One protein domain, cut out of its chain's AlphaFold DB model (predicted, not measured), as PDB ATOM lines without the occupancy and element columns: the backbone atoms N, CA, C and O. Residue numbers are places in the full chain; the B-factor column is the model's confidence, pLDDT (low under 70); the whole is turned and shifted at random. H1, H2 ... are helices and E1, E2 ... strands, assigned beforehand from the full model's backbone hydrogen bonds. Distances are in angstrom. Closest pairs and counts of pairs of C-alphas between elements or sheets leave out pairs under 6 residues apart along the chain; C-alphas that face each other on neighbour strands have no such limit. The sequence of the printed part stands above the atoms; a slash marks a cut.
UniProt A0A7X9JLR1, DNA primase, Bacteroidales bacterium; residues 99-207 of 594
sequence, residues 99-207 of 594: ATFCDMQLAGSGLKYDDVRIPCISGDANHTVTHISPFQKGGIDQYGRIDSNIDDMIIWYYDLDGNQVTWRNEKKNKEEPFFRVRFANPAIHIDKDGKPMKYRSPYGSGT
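AT A GLANCE: This is residues 99 to 207 of the 594 residues of the protein "DNA primase" of Bacteroidales bacterium (UniProt A0A7X9JLR1). With little regular structure, this is a small wall of three antiparallel strands, E3 E4 E7, with helix H1 standing up from it, hairpins E1 E2 and E5 E6 reaching away, and long loops. The printed part has 109 residues, 39 in named elements, mixed in class: H1, H2, then E1 to E7. It is only just compact, close to loose, with radius of gyration of the C-alphas 15.4 A and spans 51 by 38 by 24 A.

HOW THE PARTS SIT: Start at H1, residues 101 to 108, with every O i to N i+4 pair within hydrogen-bond range; H2, residues 113 to 116, is too short for one. In the hairpin of E1, residues 118 to 121, and E2, residues 129 to 132, find N 120 and O 130 within hydrogen-bond range, 2.7 A. E3, residues 135 to 137, and E4, residues 153 to 156, form a hairpin: N 136 and O 154, 2.9 A. The hairpin of E5, residues 166 to 169, and E6, residues 174 to 177, has N 167 and O 176 at 2.9 A. E7, residues 179 to 182, is E4's other neighbour: N 155 and O 180, 2.8 A. H1 is on this sheet; its closest C-alphas to E4 are Cys 102 and Met 153, 5.0 A.

IN THESE COORDINATES: Find C-alpha 101 at (-11.816, -24.864, 1.887); H1 runs 10.3 A from there. E7 ends at C-alpha 182, (-5.254, -27.349, 8.183).

THE WHOLE: The C-alphas farthest apart, Asn 126 and Asp 193, are 52.0 A apart. The printed part has no cut; the E3 to E4 link is long. Residues 120 to 130 and 193 have pLDDT under 70.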
ATOM      1  N   ALA A  99     -18.174 -22.730  -2.047       78.00
ATOM      2  CA  ALA A  99     -17.663 -23.804  -1.200       78.00
ATOM      3  C   ALA A  99     -16.368 -23.353  -0.512       78.00
ATOM      4  O   ALA A  99     -15.433 -22.909  -1.185       78.00
ATOM      5  N   THR A 100     -16.347 -23.448   0.814       88.69
ATOM      6  CA  THR A 100     -15.181 -23.125   1.637       88.69
ATOM      7  C   THR A 100     -14.105 -24.185   1.459       88.69
ATOM      8  O   THR A 100     -14.369 -25.309   1.013       88.69
ATOM      9  N   PHE A 101     -12.879 -23.868   1.864       90.44
ATOM     10  CA  PHE A 101     -11.816 -24.864   1.887       90.44
ATOM     11  C   PHE A 101     -12.190 -26.086   2.748       90.44
ATOM     12  O   PHE A 101     -11.914 -27.219   2.352       90.44
ATOM     13  N   CYS A 102     -12.877 -25.878   3.878       90.69
ATOM     14  CA  CYS A 102     -13.397 -26.952   4.729       90.69
ATOM     15  C   CYS A 102     -14.364 -27.875   3.963       90.69
ATOM     16  O   CYS A 102     -14.178 -29.095   3.966       90.69
ATOM     17  N   ASP A 103     -15.324 -27.305   3.225       89.94
ATOM     18  CA  ASP A 103     -16.284 -28.075   2.416       89.94
ATOM     19  C   ASP A 103     -15.563 -28.919   1.364       89.94
ATOM     20  O   ASP A 103     -15.835 -30.110   1.207       89.94
ATOM     21  N   MET A 104     -14.581 -28.322   0.684       89.88
ATOM     22  CA  MET A 104     -13.758 -29.020  -0.301       89.88
ATOM     23  C   MET A 104     -12.950 -30.165   0.327       89.88
ATOM     24  O   MET A 104     -12.797 -31.218  -0.291       89.88
ATOM     25  N   GLN A 105     -12.432 -29.982   1.546       91.69
ATOM     26  CA  GLN A 105     -11.660 -31.006   2.251       91.69
ATOM     27  C   GLN A 105     -12.517 -32.192   2.699       91.69
ATOM     28  O   GLN A 105     -12.042 -33.327   2.604       91.69
ATOM     29  N   LEU A 106     -13.734 -31.950   3.188       90.94
ATOM     30  CA  LEU A 106     -14.671 -33.009   3.574       90.94
ATOM     31  C   LEU A 106     -15.171 -33.762   2.339       90.94
ATOM     32  O   LEU A 106     -15.076 -34.989   2.286       90.94
ATOM     33  N   ALA A 107     -15.585 -33.027   1.304       89.06
ATOM     34  CA  ALA A 107     -16.033 -33.594   0.038       89.06
ATOM     35  C   ALA A 107     -14.953 -34.452  -0.635       89.06
ATOM     36  O   ALA A 107     -15.243 -35.555  -1.092       89.06
ATOM     37  N   GLY A 108     -13.703 -33.973  -0.649       87.19
ATOM     38  CA  GLY A 108     -12.564 -34.711  -1.198       87.19
ATOM     39  C   GLY A 108     -12.267 -36.020  -0.460       87.19
ATOM     40  O   GLY A 108     -11.818 -36.969  -1.085       87.19
ATOM     41  N   SER A 109     -12.583 -36.102   0.837       88.38
ATOM     42  CA  SER A 109     -12.507 -37.344   1.625       88.38
ATOM     43  C   SER A 109     -13.820 -38.152   1.595       88.38
ATOM     44  O   SER A 109     -13.967 -39.137   2.316       88.38
ATOM     45  N   GLY A 110     -14.801 -37.762   0.769       87.44
ATOM     46  CA  GLY A 110     -16.096 -38.436   0.638       87.44
ATOM     47  C   GLY A 110     -16.959 -38.391   1.902       87.44
ATOM     48  O   GLY A 110     -17.702 -39.348   2.170       87.44
ATOM     49  N   LEU A 111     -16.826 -37.313   2.678       90.31
ATOM     50  CA  LEU A 111     -17.571 -37.017   3.900       90.31
ATOM     51  C   LEU A 111     -18.539 -35.852   3.668       90.31
ATOM     52  O   LEU A 111     -18.231 -34.895   2.958       90.31
ATOM     53  N   LYS A 112     -19.710 -35.933   4.295       87.62
ATOM     54  CA  LYS A 112     -20.688 -34.849   4.428       87.62
ATOM     55  C   LYS A 112     -20.661 -34.328   5.863       87.62
ATOM     56  O   LYS A 112     -20.258 -35.049   6.770       87.62
ATOM     57  N   TYR A 113     -21.160 -33.113   6.094       84.06
ATOM     58  CA  TYR A 113     -21.285 -32.588   7.459       84.06
ATOM     59  C   TYR A 113     -22.111 -33.499   8.368       84.06
ATOM     60  O   TYR A 113     -21.746 -33.676   9.522       84.06
ATOM     61  N   ASP A 114     -23.179 -34.111   7.851       82.69
ATOM     62  CA  ASP A 114     -24.000 -35.051   8.624       82.69
ATOM     63  C   ASP A 114     -23.218 -36.272   9.121       82.69
ATOM     64  O   ASP A 114     -23.525 -36.783  10.193       82.69
ATOM     65  N   ASP A 115     -22.187 -36.704   8.386       85.25
ATOM     66  CA  ASP A 115     -21.374 -37.865   8.764       85.25
ATOM     67  C   ASP A 115     -20.497 -37.577   9.996       85.25
ATOM     68  O   ASP A 115     -20.147 -38.501  10.720       85.25
ATOM     69  N   VAL A 116     -20.150 -36.305  10.232       86.44
ATOM     70  CA  VAL A 116     -19.154 -35.875  11.236       86.44
ATOM     71  C   VAL A 116     -19.756 -35.043  12.373       86.44
ATOM     72  O   VAL A 116     -19.028 -34.499  13.200       86.44
ATOM     73  N   ARG A 117     -21.082 -34.876  12.407       84.44
ATOM     74  CA  ARG A 117     -21.768 -34.032  13.397       84.44
ATOM     75  C   ARG A 117     -21.691 -34.612  14.808       84.44
ATOM     76  O   ARG A 117     -21.829 -35.813  15.016       84.44
ATOM     77  N   ILE A 118     -21.557 -33.711  15.776       79.50
ATOM     78  CA  ILE A 118     -21.519 -33.976  17.215       79.50
ATOM     79  C   ILE A 118     -22.748 -33.314  17.856       79.50
ATOM     80  O   ILE A 118     -23.007 -32.139  17.569       79.50
ATOM     81  N   PRO A 119     -23.511 -34.020  18.709       75.56
ATOM     82  CA  PRO A 119     -24.593 -33.420  19.473       75.56
ATOM     83  C   PRO A 119     -24.027 -32.543  20.602       75.56
ATOM     84  O   PRO A 119     -23.333 -33.017  21.495       75.56
ATOM     85  N   CYS A 120     -24.365 -31.261  20.590       65.75
ATOM     86  CA  CYS A 120     -24.118 -30.307  21.663       65.75
ATOM     87  C   CYS A 120     -25.437 -29.922  22.322       65.75
ATOM     88  O   CYS A 120     -26.297 -29.286  21.710       65.75
ATOM     89  N   ILE A 121     -25.578 -30.287  23.592       61.41
ATOM     90  CA  ILE A 121     -26.713 -29.888  24.421       61.41
ATOM     91  C   ILE A 121     -26.469 -28.441  24.854       61.41
ATOM     92  O   ILE A 121     -25.477 -28.160  25.529       61.41
ATOM     93  N   SER A 122     -27.336 -27.515  24.447       55.03
ATOM     94  CA  SER A 122     -27.287 -26.150  24.960       55.03
ATOM     95  C   SER A 122     -27.660 -26.143  26.448       55.03
ATOM     96  O   SER A 122     -28.520 -26.907  26.887       55.03
ATOM     97  N   GLY A 123     -26.996 -25.298  27.245       48.97
ATOM     98  CA  GLY A 123     -27.222 -25.177  28.696       48.97
ATOM     99  C   GLY A 123     -28.554 -24.514  29.070       48.97
ATOM    100  O   GLY A 123     -28.740 -24.089  30.208       48.97
ATOM    101  N   ASP A 124     -29.454 -24.377  28.104       55.94
ATOM    102  CA  ASP A 124     -30.733 -23.703  28.224       55.94
ATOM    103  C   ASP A 124     -31.735 -24.651  28.903       55.94
ATOM    104  O   ASP A 124     -31.630 -25.873  28.782       55.94
ATOM    105  N   ALA A 125     -32.761 -24.106  29.564       50.78
ATOM    106  CA  ALA A 125     -33.750 -24.879  30.331       50.78
ATOM    107  C   ALA A 125     -34.479 -25.985  29.529       50.78
ATOM    108  O   ALA A 125     -35.087 -26.871  30.124       50.78
ATOM    109  N   ASN A 126     -34.405 -25.950  28.193       54.41
ATOM    110  CA  ASN A 126     -35.040 -26.909  27.288       54.41
ATOM    111  C   ASN A 126     -34.100 -28.016  26.769       54.41
ATOM    112  O   ASN A 126     -34.543 -28.825  25.957       54.41
ATOM    113  N   HIS A 127     -32.827 -28.060  27.190       56.94
ATOM    114  CA  HIS A 127     -31.835 -29.053  26.740       56.94
ATOM    115  C   HIS A 127     -31.787 -29.237  25.209       56.94
ATOM    116  O   HIS A 127     -31.753 -30.357  24.694       56.94
ATOM    117  N   THR A 128     -31.814 -28.139  24.454       55.91
ATOM    118  CA  THR A 128     -31.835 -28.179  22.989       55.91
ATOM    119  C   THR A 128     -30.554 -28.811  22.445       55.91
ATOM    120  O   THR A 128     -29.453 -28.329  22.698       55.91
ATOM    121  N   VAL A 129     -30.679 -29.892  21.669       63.44
ATOM    122  CA  VAL A 129     -29.529 -30.558  21.038       63.44
ATOM    123  C   VAL A 129     -29.220 -29.882  19.703       63.44
ATOM    124  O   VAL A 129     -29.867 -30.136  18.685       63.44
ATOM    125  N   THR A 130     -28.218 -29.011  19.696       67.12
ATOM    126  CA  THR A 130     -27.630 -28.461  18.467       67.12
ATOM    127  C   THR A 130     -26.593 -29.432  17.917       67.12
ATOM    128  O   THR A 130     -25.895 -30.078  18.685       67.12
ATOM    129  N   HIS A 131     -26.480 -29.580  16.598       73.50
ATOM    130  CA  HIS A 131     -25.449 -30.439  16.012       73.50
ATOM    131  C   HIS A 131     -24.349 -29.570  15.416       73.50
ATOM    132  O   HIS A 131     -24.609 -28.806  14.485       73.50
ATOM    133  N   ILE A 132     -23.127 -29.692  15.934       82.31
ATOM    134  CA  ILE A 132     -21.963 -28.962  15.426       82.31
ATOM    135  C   ILE A 132     -21.007 -29.911  14.716       82.31
ATOM    136  O   ILE A 132     -20.886 -31.081  15.065       82.31
ATOM    137  N   SER A 133     -20.314 -29.405  13.703       87.31
ATOM    138  CA  SER A 133     -19.212 -30.132  13.079       87.31
ATOM    139  C   SER A 133     -17.905 -29.812  13.810       87.31
ATOM    140  O   SER A 133     -17.643 -28.628  14.060       87.31
ATOM    141  N   PRO A 134     -17.058 -30.815  14.107       90.50
ATOM    142  CA  PRO A 134     -15.702 -30.588  14.592       90.50
ATOM    143  C   PRO A 134     -14.823 -29.940  13.515       90.50
ATOM    144  O   PRO A 134     -13.868 -29.247  13.849       90.50
ATOM    145  N   PHE A 135     -15.155 -30.126  12.234       93.94
ATOM    146  CA  PHE A 135     -14.506 -29.464  11.103       93.94
ATOM    147  C   PHE A 135     -15.249 -28.172  10.772       93.94
ATOM    148  O   PHE A 135     -16.439 -28.212  10.449       93.94
ATOM    149  N   GLN A 136     -14.564 -27.036  10.868       91.94
ATOM    150  CA  GLN A 136     -15.152 -25.713  10.682       91.94
ATOM    151  C   GLN A 136     -14.260 -24.840   9.804       91.94
ATOM    152  O   GLN A 136     -13.033 -24.941   9.847       91.94
ATOM    153  N   LYS A 137     -14.878 -23.938   9.035       92.94
ATOM    154  CA  LYS A 137     -14.154 -22.864   8.355       92.94
ATOM    155  C   LYS A 137     -13.544 -21.921   9.397       92.94
ATOM    156  O   LYS A 137     -14.250 -21.416  10.270       92.94
ATOM    157  N   GLY A 138     -12.253 -21.660   9.266       90.38
ATOM    158  CA  GLY A 138     -11.528 -20.695  10.081       90.38
ATOM    159  C   GLY A 138     -10.037 -20.991  10.081       90.38
ATOM    160  O   GLY A 138      -9.611 -22.098   9.758       90.38
ATOM    161  N   GLY A 139      -9.241 -20.000  10.458       90.38
ATOM    162  CA  GLY A 139      -7.789 -20.108  10.544       90.38
ATOM    163  C   GLY A 139      -7.244 -19.482  11.818       90.38
ATOM    164  O   GLY A 139      -7.979 -19.223  12.772       90.38
ATOM    165  N   ILE A 140      -5.936 -19.243  11.825       88.50
ATOM    166  CA  ILE A 140      -5.256 -18.525  12.904       88.50
ATOM    167  C   ILE A 140      -4.553 -17.283  12.372       88.50
ATOM    168  O   ILE A 140      -3.929 -17.318  11.312       88.50
ATOM    169  N   ASP A 141      -4.616 -16.202  13.141       83.94
ATOM    170  CA  ASP A 141      -3.852 -14.990  12.871       83.94
ATOM    171  C   ASP A 141      -2.362 -15.149  13.249       83.94
ATOM    172  O   ASP A 141      -1.910 -16.174  13.776       83.94
ATOM    173  N   GLN A 142      -1.573 -14.098  13.009       78.25
ATOM    174  CA  GLN A 142      -0.146 -14.044  13.359       78.25
ATOM    175  C   GLN A 142       0.147 -14.208  14.864       78.25
ATOM    176  O   GLN A 142       1.275 -14.517  15.244       78.25
ATOM    177  N   TYR A 143      -0.857 -14.019  15.723       75.88
ATOM    178  CA  TYR A 143      -0.769 -14.169  17.176       75.88
ATOM    179  C   TYR A 143      -1.322 -15.519  17.666       75.88
ATOM    180  O   TYR A 143      -1.348 -15.766  18.875       75.88
ATOM    181  N   GLY A 144      -1.755 -16.394  16.752       77.25
ATOM    182  CA  GLY A 144      -2.331 -17.701  17.060       77.25
ATOM    183  C   GLY A 144      -3.773 -17.650  17.567       77.25
ATOM    184  O   GLY A 144      -4.221 -18.609  18.193       77.25
ATOM    185  N   ARG A 145      -4.494 -16.545  17.349       84.12
ATOM    186  CA  ARG A 145      -5.918 -16.415  17.684       84.12
ATOM    187  C   ARG A 145      -6.763 -16.896  16.516       84.12
ATOM    188  O   ARG A 145      -6.381 -16.716  15.365       84.12
ATOM    189  N   ILE A 146      -7.907 -17.495  16.825       87.62
ATOM    190  CA  ILE A 146      -8.832 -18.003  15.814       87.62
ATOM    191  C   ILE A 146      -9.489 -16.834  15.077       87.62
ATOM    192  O   ILE A 146     -10.023 -15.926  15.713       87.62
ATOM    193  N   ASP A 147      -9.480 -16.901  13.749       87.69
ATOM    194  CA  ASP A 147     -10.169 -15.967  12.864       87.69
ATOM    195  C   ASP A 147     -11.071 -16.745  11.895       87.69
ATOM    196  O   ASP A 147     -10.604 -17.515  11.054       87.69
ATOM    197  N   SER A 148     -12.384 -16.547  12.024       87.19
ATOM    198  CA  SER A 148     -13.411 -17.196  11.198       87.19
ATOM    199  C   SER A 148     -13.503 -16.626   9.775       87.19
ATOM    200  O   SER A 148     -14.146 -17.221   8.902       87.19
ATOM    201  N   ASN A 149     -12.863 -15.482   9.508       86.81
ATOM    202  CA  ASN A 149     -12.833 -14.893   8.171       86.81
ATOM    203  C   ASN A 149     -11.846 -15.619   7.252       86.81
ATOM    204  O   ASN A 149     -12.075 -15.668   6.041       86.81
ATOM    205  N   ILE A 150     -10.798 -16.221   7.823       86.94
ATOM    206  CA  ILE A 150      -9.790 -16.991   7.091       86.94
ATOM    207  C   ILE A 150     -10.418 -18.289   6.566       86.94
ATOM    208  O   ILE A 150     -11.076 -19.023   7.301       86.94
ATOM    209  N   ASP A 151     -10.214 -18.581   5.280       91.25
ATOM    210  CA  ASP A 151     -10.718 -19.792   4.612       91.25
ATOM    211  C   ASP A 151      -9.742 -20.976   4.743       91.25
ATOM    212  O   ASP A 151      -9.360 -21.614   3.765       91.25
ATOM    213  N   ASP A 152      -9.318 -21.239   5.977       93.12
ATOM    214  CA  ASP A 152      -8.642 -22.475   6.375       93.12
ATOM    215  C   ASP A 152      -9.666 -23.437   7.008       93.12
ATOM    216  O   ASP A 152     -10.865 -23.148   7.090       93.12
ATOM    217  N   MET A 153      -9.206 -24.607   7.458       94.44
ATOM    218  CA  MET A 153     -10.038 -25.560   8.195       94.44
ATOM    219  C   MET A 153      -9.520 -25.745   9.624       94.44
ATOM    220  O   MET A 153      -8.419 -26.264   9.827       94.44
ATOM    221  N   ILE A 154     -10.339 -25.382  10.609       94.75
ATOM    222  CA  ILE A 154     -10.140 -25.716  12.023       94.75
ATOM    223  C   ILE A 154     -10.773 -27.075  12.310       94.75
ATOM    224  O   ILE A 154     -11.872 -27.380  11.851       94.75
ATOM    225  N   ILE A 155     -10.059 -27.883  13.085       95.44
ATOM    226  CA  ILE A 155     -10.471 -29.198  13.559       95.44
ATOM    227  C   ILE A 155     -10.482 -29.157  15.083       95.44
ATOM    228  O   ILE A 155      -9.429 -29.048  15.719       95.44
ATOM    229  N   TRP A 156     -11.672 -29.241  15.658       94.38
ATOM    230  CA  TRP A 156     -11.894 -29.300  17.096       94.38
ATOM    231  C   TRP A 156     -11.828 -30.732  17.614       94.38
ATOM    232  O   TRP A 156     -12.237 -31.678  16.940       94.38
ATOM    233  N   TYR A 157     -11.305 -30.875  18.827       94.19
ATOM    234  CA  TYR A 157     -11.141 -32.155  19.501       94.19
ATOM    235  C   TYR A 157     -12.078 -32.217  20.700       94.19
ATOM    236  O   TYR A 157     -12.230 -31.236  21.430       94.19
ATOM    237  N   TYR A 158     -12.673 -33.386  20.899       92.56
ATOM    238  CA  TYR A 158     -13.606 -33.650  21.983       92.56
ATOM    239  C   TYR A 158     -13.222 -34.962  22.665       92.56
ATOM    240  O   TYR A 158     -12.887 -35.933  21.975       92.56
ATOM    241  N   ASP A 159     -13.246 -34.965  23.995       91.69
ATOM    242  CA  ASP A 159     -12.947 -36.133  24.823       91.69
ATOM    243  C   ASP A 159     -14.063 -37.188  24.730       91.69
ATOM    244  O   ASP A 159     -15.046 -37.009  24.008       91.69
ATOM    245  N   LEU A 160     -13.922 -38.310  25.439       90.81
ATOM    246  CA  LEU A 160     -14.917 -39.391  25.421       90.81
ATOM    247  C   LEU A 160     -16.303 -38.995  25.927       90.81
ATOM    248  O   LEU A 160     -17.297 -39.585  25.495       90.81
ATOM    249  N   ASP A 161     -16.359 -38.010  26.816       87.12
ATOM    250  CA  ASP A 161     -17.593 -37.508  27.409       87.12
ATOM    251  C   ASP A 161     -18.262 -36.451  26.505       87.12
ATOM    252  O   ASP A 161     -19.394 -36.042  26.756       87.12
ATOM    253  N   GLY A 162     -17.600 -36.059  25.409       85.75
ATOM    254  CA  GLY A 162     -18.080 -35.073  24.443       85.75
ATOM    255  C   GLY A 162     -17.720 -33.633  24.809       85.75
ATOM    256  O   GLY A 162     -18.178 -32.706  24.139       85.75
ATOM    257  N   ASN A 163     -16.888 -33.419  25.831       88.06
ATOM    258  CA  ASN A 163     -16.411 -32.088  26.190       88.06
ATOM    259  C   ASN A 163     -15.271 -31.669  25.265       88.06
ATOM    260  O   ASN A 163     -14.488 -32.493  24.791       88.06
ATOM    261  N   GLN A 164     -15.158 -30.366  25.014       90.38
ATOM    262  CA  GLN A 164     -14.061 -29.830  24.217       90.38
ATOM    263  C   GLN A 164     -12.731 -30.071  24.937       90.38
ATOM    264  O   GLN A 164     -12.552 -29.636  26.074       90.38
ATOM    265  N   VAL A 165     -11.787 -30.725  24.258       91.88
ATOM    266  CA  VAL A 165     -10.447 -30.956  24.805       91.88
ATOM    267  C   VAL A 165      -9.784 -29.606  25.042       91.88
ATOM    268  O   VAL A 165      -9.744 -28.759  24.148       91.88
ATOM    269  N   THR A 166      -9.238 -29.408  26.236       92.56
ATOM    270  CA  THR A 166      -8.461 -28.221  26.595       92.56
ATOM    271  C   THR A 166      -6.999 -28.587  26.822       92.56
ATOM    272  O   THR A 166      -6.627 -29.743  27.022       92.56
ATOM    273  N   TRP A 167      -6.132 -27.582  26.761       90.31
ATOM    274  CA  TRP A 167      -4.734 -27.706  27.144       90.31
ATOM    275  C   TRP A 167      -4.324 -26.491  27.974       90.31
ATOM    276  O   TRP A 167      -4.828 -25.378  27.789       90.31
ATOM    277  N   ARG A 168      -3.396 -26.694  28.911       89.25
ATOM    278  CA  ARG A 168      -2.882 -25.612  29.752       89.25
ATOM    279  C   ARG A 168      -1.778 -24.864  29.016       89.25
ATOM    280  O   ARG A 168      -0.684 -25.386  28.822       89.25
ATOM    281  N   ASN A 169      -2.049 -23.616  28.653       87.38
ATOM    282  CA  ASN A 169      -1.055 -22.729  28.074       87.38
ATOM    283  C   ASN A 169      -0.128 -22.209  29.177       87.38
ATOM    284  O   ASN A 169      -0.485 -21.283  29.904       87.38
ATOM    285  N   GLU A 170       1.065 -22.793  29.301       85.00
ATOM    286  CA  GLU A 170       2.041 -22.434  30.343       85.00
ATOM    287  C   GLU A 170       2.440 -20.951  30.300       85.00
ATOM    288  O   GLU A 170       2.630 -20.337  31.345       85.00
ATOM    289  N   LYS A 171       2.482 -20.333  29.108       83.88
ATOM    290  CA  LYS A 171       2.845 -18.913  28.958       83.88
ATOM    291  C   LYS A 171       1.773 -17.964  29.487       83.88
ATOM    292  O   LYS A 171       2.098 -16.896  29.989       83.88
ATOM    293  N   LYS A 172       0.497 -18.329  29.330       83.75
ATOM    294  CA  LYS A 172      -0.648 -17.520  29.785       83.75
ATOM    295  C   LYS A 172      -1.215 -17.984  31.128       83.75
ATOM    296  O   LYS A 172      -2.121 -17.342  31.648       83.75
ATOM    297  N   ASN A 173      -0.721 -19.108  31.647       87.25
ATOM    298  CA  ASN A 173      -1.250 -19.825  32.803       87.25
ATOM    299  C   ASN A 173      -2.783 -20.001  32.758       87.25
ATOM    300  O   ASN A 173      -3.474 -19.794  33.753       87.25
ATOM    301  N   LYS A 174      -3.320 -20.349  31.583       90.06
ATOM    302  CA  LYS A 174      -4.763 -20.486  31.342       90.06
ATOM    303  C   LYS A 174      -5.054 -21.761  30.557       90.06
ATOM    304  O   LYS A 174      -4.264 -22.138  29.692       90.06
ATOM    305  N   GLU A 175      -6.182 -22.403  30.846       91.12
ATOM    306  CA  GLU A 175      -6.719 -23.458  29.989       91.12
ATOM    307  C   GLU A 175      -7.354 -22.856  28.737       91.12
ATOM    308  O   GLU A 175      -8.193 -21.953  28.805       91.12
ATOM    309  N   GLU A 176      -6.914 -23.341  27.582       90.25
ATOM    310  CA  GLU A 176      -7.423 -22.935  26.280       90.25
ATOM    311  C   GLU A 176      -7.943 -24.171  25.531       90.25
ATOM    312  O   GLU A 176      -7.370 -25.256  25.664       90.25
ATOM    313  N   PRO A 177      -9.004 -24.029  24.722       91.62
ATOM    314  CA  PRO A 177      -9.448 -25.084  23.823       91.62
ATOM    315  C   PRO A 177      -8.326 -25.587  22.911       91.62
ATOM    316  O   PRO A 177      -7.560 -24.802  22.343       91.62
ATOM    317  N   PHE A 178      -8.246 -26.902  22.746       93.31
ATOM    318  CA  PHE A 178      -7.349 -27.542  21.800       93.31
ATOM    319  C   PHE A 178      -8.006 -27.653  20.422       93.31
ATOM    320  O   PHE A 178      -9.175 -28.015  20.281       93.31
ATOM    321  N   PHE A 179      -7.226 -27.355  19.389       93.88
ATOM    322  CA  PHE A 179      -7.636 -27.462  17.997       93.88
ATOM    323  C   PHE A 179      -6.429 -27.726  17.102       93.88
ATOM    324  O   PHE A 179      -5.275 -27.518  17.491       93.88
ATOM    325  N   ARG A 180      -6.691 -28.135  15.864       94.69
ATOM    326  CA  ARG A 180      -5.700 -28.130  14.785       94.69
ATOM    327  C   ARG A 180      -6.195 -27.303  13.621       94.69
ATOM    328  O   ARG A 180      -7.381 -27.279  13.333       94.69
ATOM    329  N   VAL A 181      -5.268 -26.660  12.928       93.94
ATOM    330  CA  VAL A 181      -5.540 -25.923  11.696       93.94
ATOM    331  C   VAL A 181      -4.918 -26.678  10.539       93.94
ATOM    332  O   VAL A 181      -3.742 -27.050  10.592       93.94
ATOM    333  N   ARG A 182      -5.705 -26.896   9.492       94.38
ATOM    334  CA  ARG A 182      -5.254 -27.349   8.183       94.38
ATOM    335  C   ARG A 182      -5.255 -26.146   7.248       94.38
ATOM    336  O   ARG A 182      -6.320 -25.651   6.889       94.38
ATOM    337  N   PHE A 183      -4.060 -25.718   6.854       91.69
ATOM    338  CA  PHE A 183      -3.890 -24.561   5.983       91.69
ATOM    339  C   PHE A 183      -4.297 -24.877   4.543       91.69
ATOM    340  O   PHE A 183      -3.906 -25.915   3.992       91.69
ATOM    341  N   ALA A 184      -5.028 -23.954   3.923       89.94
ATOM    342  CA  ALA A 184      -5.368 -23.987   2.508       89.94
ATOM    343  C   ALA A 184      -4.126 -23.801   1.629       89.94
ATOM    344  O   ALA A 184      -3.987 -24.470   0.603       89.94
ATOM    345  N   ASN A 185      -3.181 -22.960   2.072       86.50
ATOM    346  CA  ASN A 185      -1.902 -22.746   1.400       86.50
ATOM    347  C   ASN A 185      -0.694 -23.051   2.311       86.50
ATOM    348  O   ASN A 185      -0.128 -22.145   2.924       86.50
ATOM    349  N   PRO A 186      -0.239 -24.318   2.364       85.56
ATOM    350  CA  PRO A 186       0.916 -24.720   3.167       85.56
ATOM    351  C   PRO A 186       2.227 -23.997   2.830       85.56
ATOM    352  O   PRO A 186       3.113 -23.953   3.675       85.56
ATOM    353  N   ALA A 187       2.392 -23.457   1.617       83.25
ATOM    354  CA  ALA A 187       3.653 -22.845   1.188       83.25
ATOM    355  C   ALA A 187       3.957 -21.523   1.912       83.25
ATOM    356  O   ALA A 187       5.120 -21.182   2.097       83.25
ATOM    357  N   ILE A 188       2.920 -20.806   2.354       82.81
ATOM    358  CA  ILE A 188       3.059 -19.553   3.113       82.81
ATOM    359  C   ILE A 188       3.404 -19.846   4.582       82.81
ATOM    360  O   ILE A 188       4.027 -19.036   5.268       82.81
ATOM    361  N   HIS A 189       3.033 -21.028   5.074       81.50
ATOM    362  CA  HIS A 189       3.288 -21.445   6.445       81.50
ATOM    363  C   HIS A 189       4.492 -22.373   6.483       81.50
ATOM    364  O   HIS A 189       4.347 -23.580   6.358       81.50
ATOM    365  N   ILE A 190       5.685 -21.826   6.682       78.56
ATOM    366  CA  ILE A 190       6.900 -22.635   6.807       78.56
ATOM    367  C   ILE A 190       7.147 -23.091   8.251       78.56
ATOM    368  O   ILE A 190       6.746 -22.428   9.214       78.56
ATOM    369  N   ASP A 191       7.769 -24.257   8.402       74.88
ATOM    370  CA  ASP A 191       8.332 -24.717   9.669       74.88
ATOM    371  C   ASP A 191       9.691 -24.051   9.964       74.88
ATOM    372  O   ASP A 191      10.148 -23.172   9.230       74.88
ATOM    373  N   LYS A 192      10.332 -24.453  11.070       70.81
ATOM    374  CA  LYS A 192      11.652 -23.935  11.470       70.81
ATOM    375  C   LYS A 192      12.741 -24.207  10.424       70.81
ATOM    376  O   LYS A 192      13.701 -23.450  10.357       70.81
ATOM    377  N   ASP A 193      12.562 -25.241   9.606       66.00
ATOM    378  CA  ASP A 193      13.497 -25.667   8.565       66.00
ATOM    379  C   ASP A 193      13.146 -25.051   7.193       66.00
ATOM    380  O   ASP A 193      13.727 -25.426   6.171       66.00
ATOM    381  N   GLY A 194      12.175 -24.129   7.139       72.69
ATOM    382  CA  GLY A 194      11.724 -23.484   5.906       72.69
ATOM    383  C   GLY A 194      10.824 -24.356   5.024       72.69
ATOM    384  O   GLY A 194      10.573 -23.999   3.872       72.69
ATOM    385  N   LYS A 195      10.337 -25.503   5.515       75.94
ATOM    386  CA  LYS A 195       9.485 -26.414   4.737       75.94
ATOM    387  C   LYS A 195       8.002 -26.074   4.890       75.94
ATOM    388  O   LYS A 195       7.564 -25.755   5.994       75.94
ATOM    389  N   PRO A 196       7.196 -26.211   3.820       83.31
ATOM    390  CA  PRO A 196       5.752 -26.011   3.879       83.31
ATOM    391  C   PRO A 196       5.066 -26.885   4.939       83.31
ATOM    392  O   PRO A 196       5.160 -28.115   4.922       83.31
ATOM    393  N   MET A 197       4.313 -26.248   5.828       84.94
ATOM    394  CA  MET A 197       3.594 -26.868   6.933       84.94
ATOM    395  C   MET A 197       2.125 -27.033   6.561       84.94
ATOM    396  O   MET A 197       1.397 -26.078   6.311       84.94
ATOM    397  N   LYS A 198       1.672 -28.284   6.556       89.00
ATOM    398  CA  LYS A 198       0.298 -28.653   6.199       89.00
ATOM    399  C   LYS A 198      -0.698 -28.500   7.349       89.00
ATOM    400  O   LYS A 198      -1.844 -28.129   7.117       89.00
ATOM    401  N   TYR A 199      -0.280 -28.822   8.567       91.38
ATOM    402  CA  TYR A 199      -1.112 -28.760   9.765       91.38
ATOM    403  C   TYR A 199      -0.361 -28.059  10.885       91.38
ATOM    404  O   TYR A 199       0.850 -28.236  11.009       91.38
ATOM    405  N   ARG A 200      -1.085 -27.345  11.747       90.62
ATOM    406  CA  ARG A 200      -0.530 -26.731  12.956       90.62
ATOM    407  C   ARG A 200      -1.454 -26.941  14.148       90.62
ATOM    408  O   ARG A 200      -2.667 -26.836  14.018       90.62
ATOM    409  N   SER A 201      -0.867 -27.221  15.304       91.38
ATOM    410  CA  SER A 201      -1.535 -27.198  16.607       91.38
ATOM    411  C   SER A 201      -0.970 -26.057  17.465       91.38
ATOM    412  O   SER A 201       0.129 -25.568  17.171       91.38
ATOM    413  N   PRO A 202      -1.680 -25.621  18.519       89.38
ATOM    414  CA  PRO A 202      -1.145 -24.672  19.485       89.38
ATOM    415  C   PRO A 202       0.210 -25.123  20.050       89.38
ATOM    416  O   PRO A 202       0.445 -26.301  20.316       89.38
ATOM    417  N   TYR A 203       1.141 -24.183  20.212       85.62
ATOM    418  CA  TYR A 203       2.492 -24.504  20.671       85.62
ATOM    419  C   TYR A 203       2.481 -25.001  22.122       85.62
ATOM    420  O   TYR A 203       1.985 -24.305  23.003       85.62
ATOM    421  N   GLY A 204       3.086 -26.164  22.375       83.62
ATOM    422  CA  GLY A 204       3.154 -26.758  23.716       83.62
ATOM    423  C   GLY A 204       1.905 -27.544  24.129       83.62
ATOM    424  O   GLY A 204       1.873 -28.077  25.230       83.62
ATOM    425  N   SER A 205       0.911 -27.687  23.245       86.38
ATOM    426  CA  SER A 205      -0.334 -28.417  23.530       86.38
ATOM    427  C   SER A 205      -0.165 -29.917  23.760       86.38
ATOM    428  O   SER A 205      -1.088 -30.566  24.244       86.38
ATOM    429  N   GLY A 206       0.971 -30.487  23.354       86.38
ATOM    430  CA  GLY A 206       1.165 -31.931  23.302       86.38
ATOM    431  C   GLY A 206       0.382 -32.598  22.167       86.38
ATOM    432  O   GLY A 206      -0.063 -31.948  21.216       86.38
ATOM    433  N   THR A 207       0.270 -33.919  22.268       88.19
ATOM    434  CA  THR A 207      -0.389 -34.805  21.302       88.19
ATOM    435  C   THR A 207      -1.749 -35.234  21.833       88.19
ATOM    436  O   THR A 207      -1.839 -35.677  22.977       88.19
TER     437      THR A 207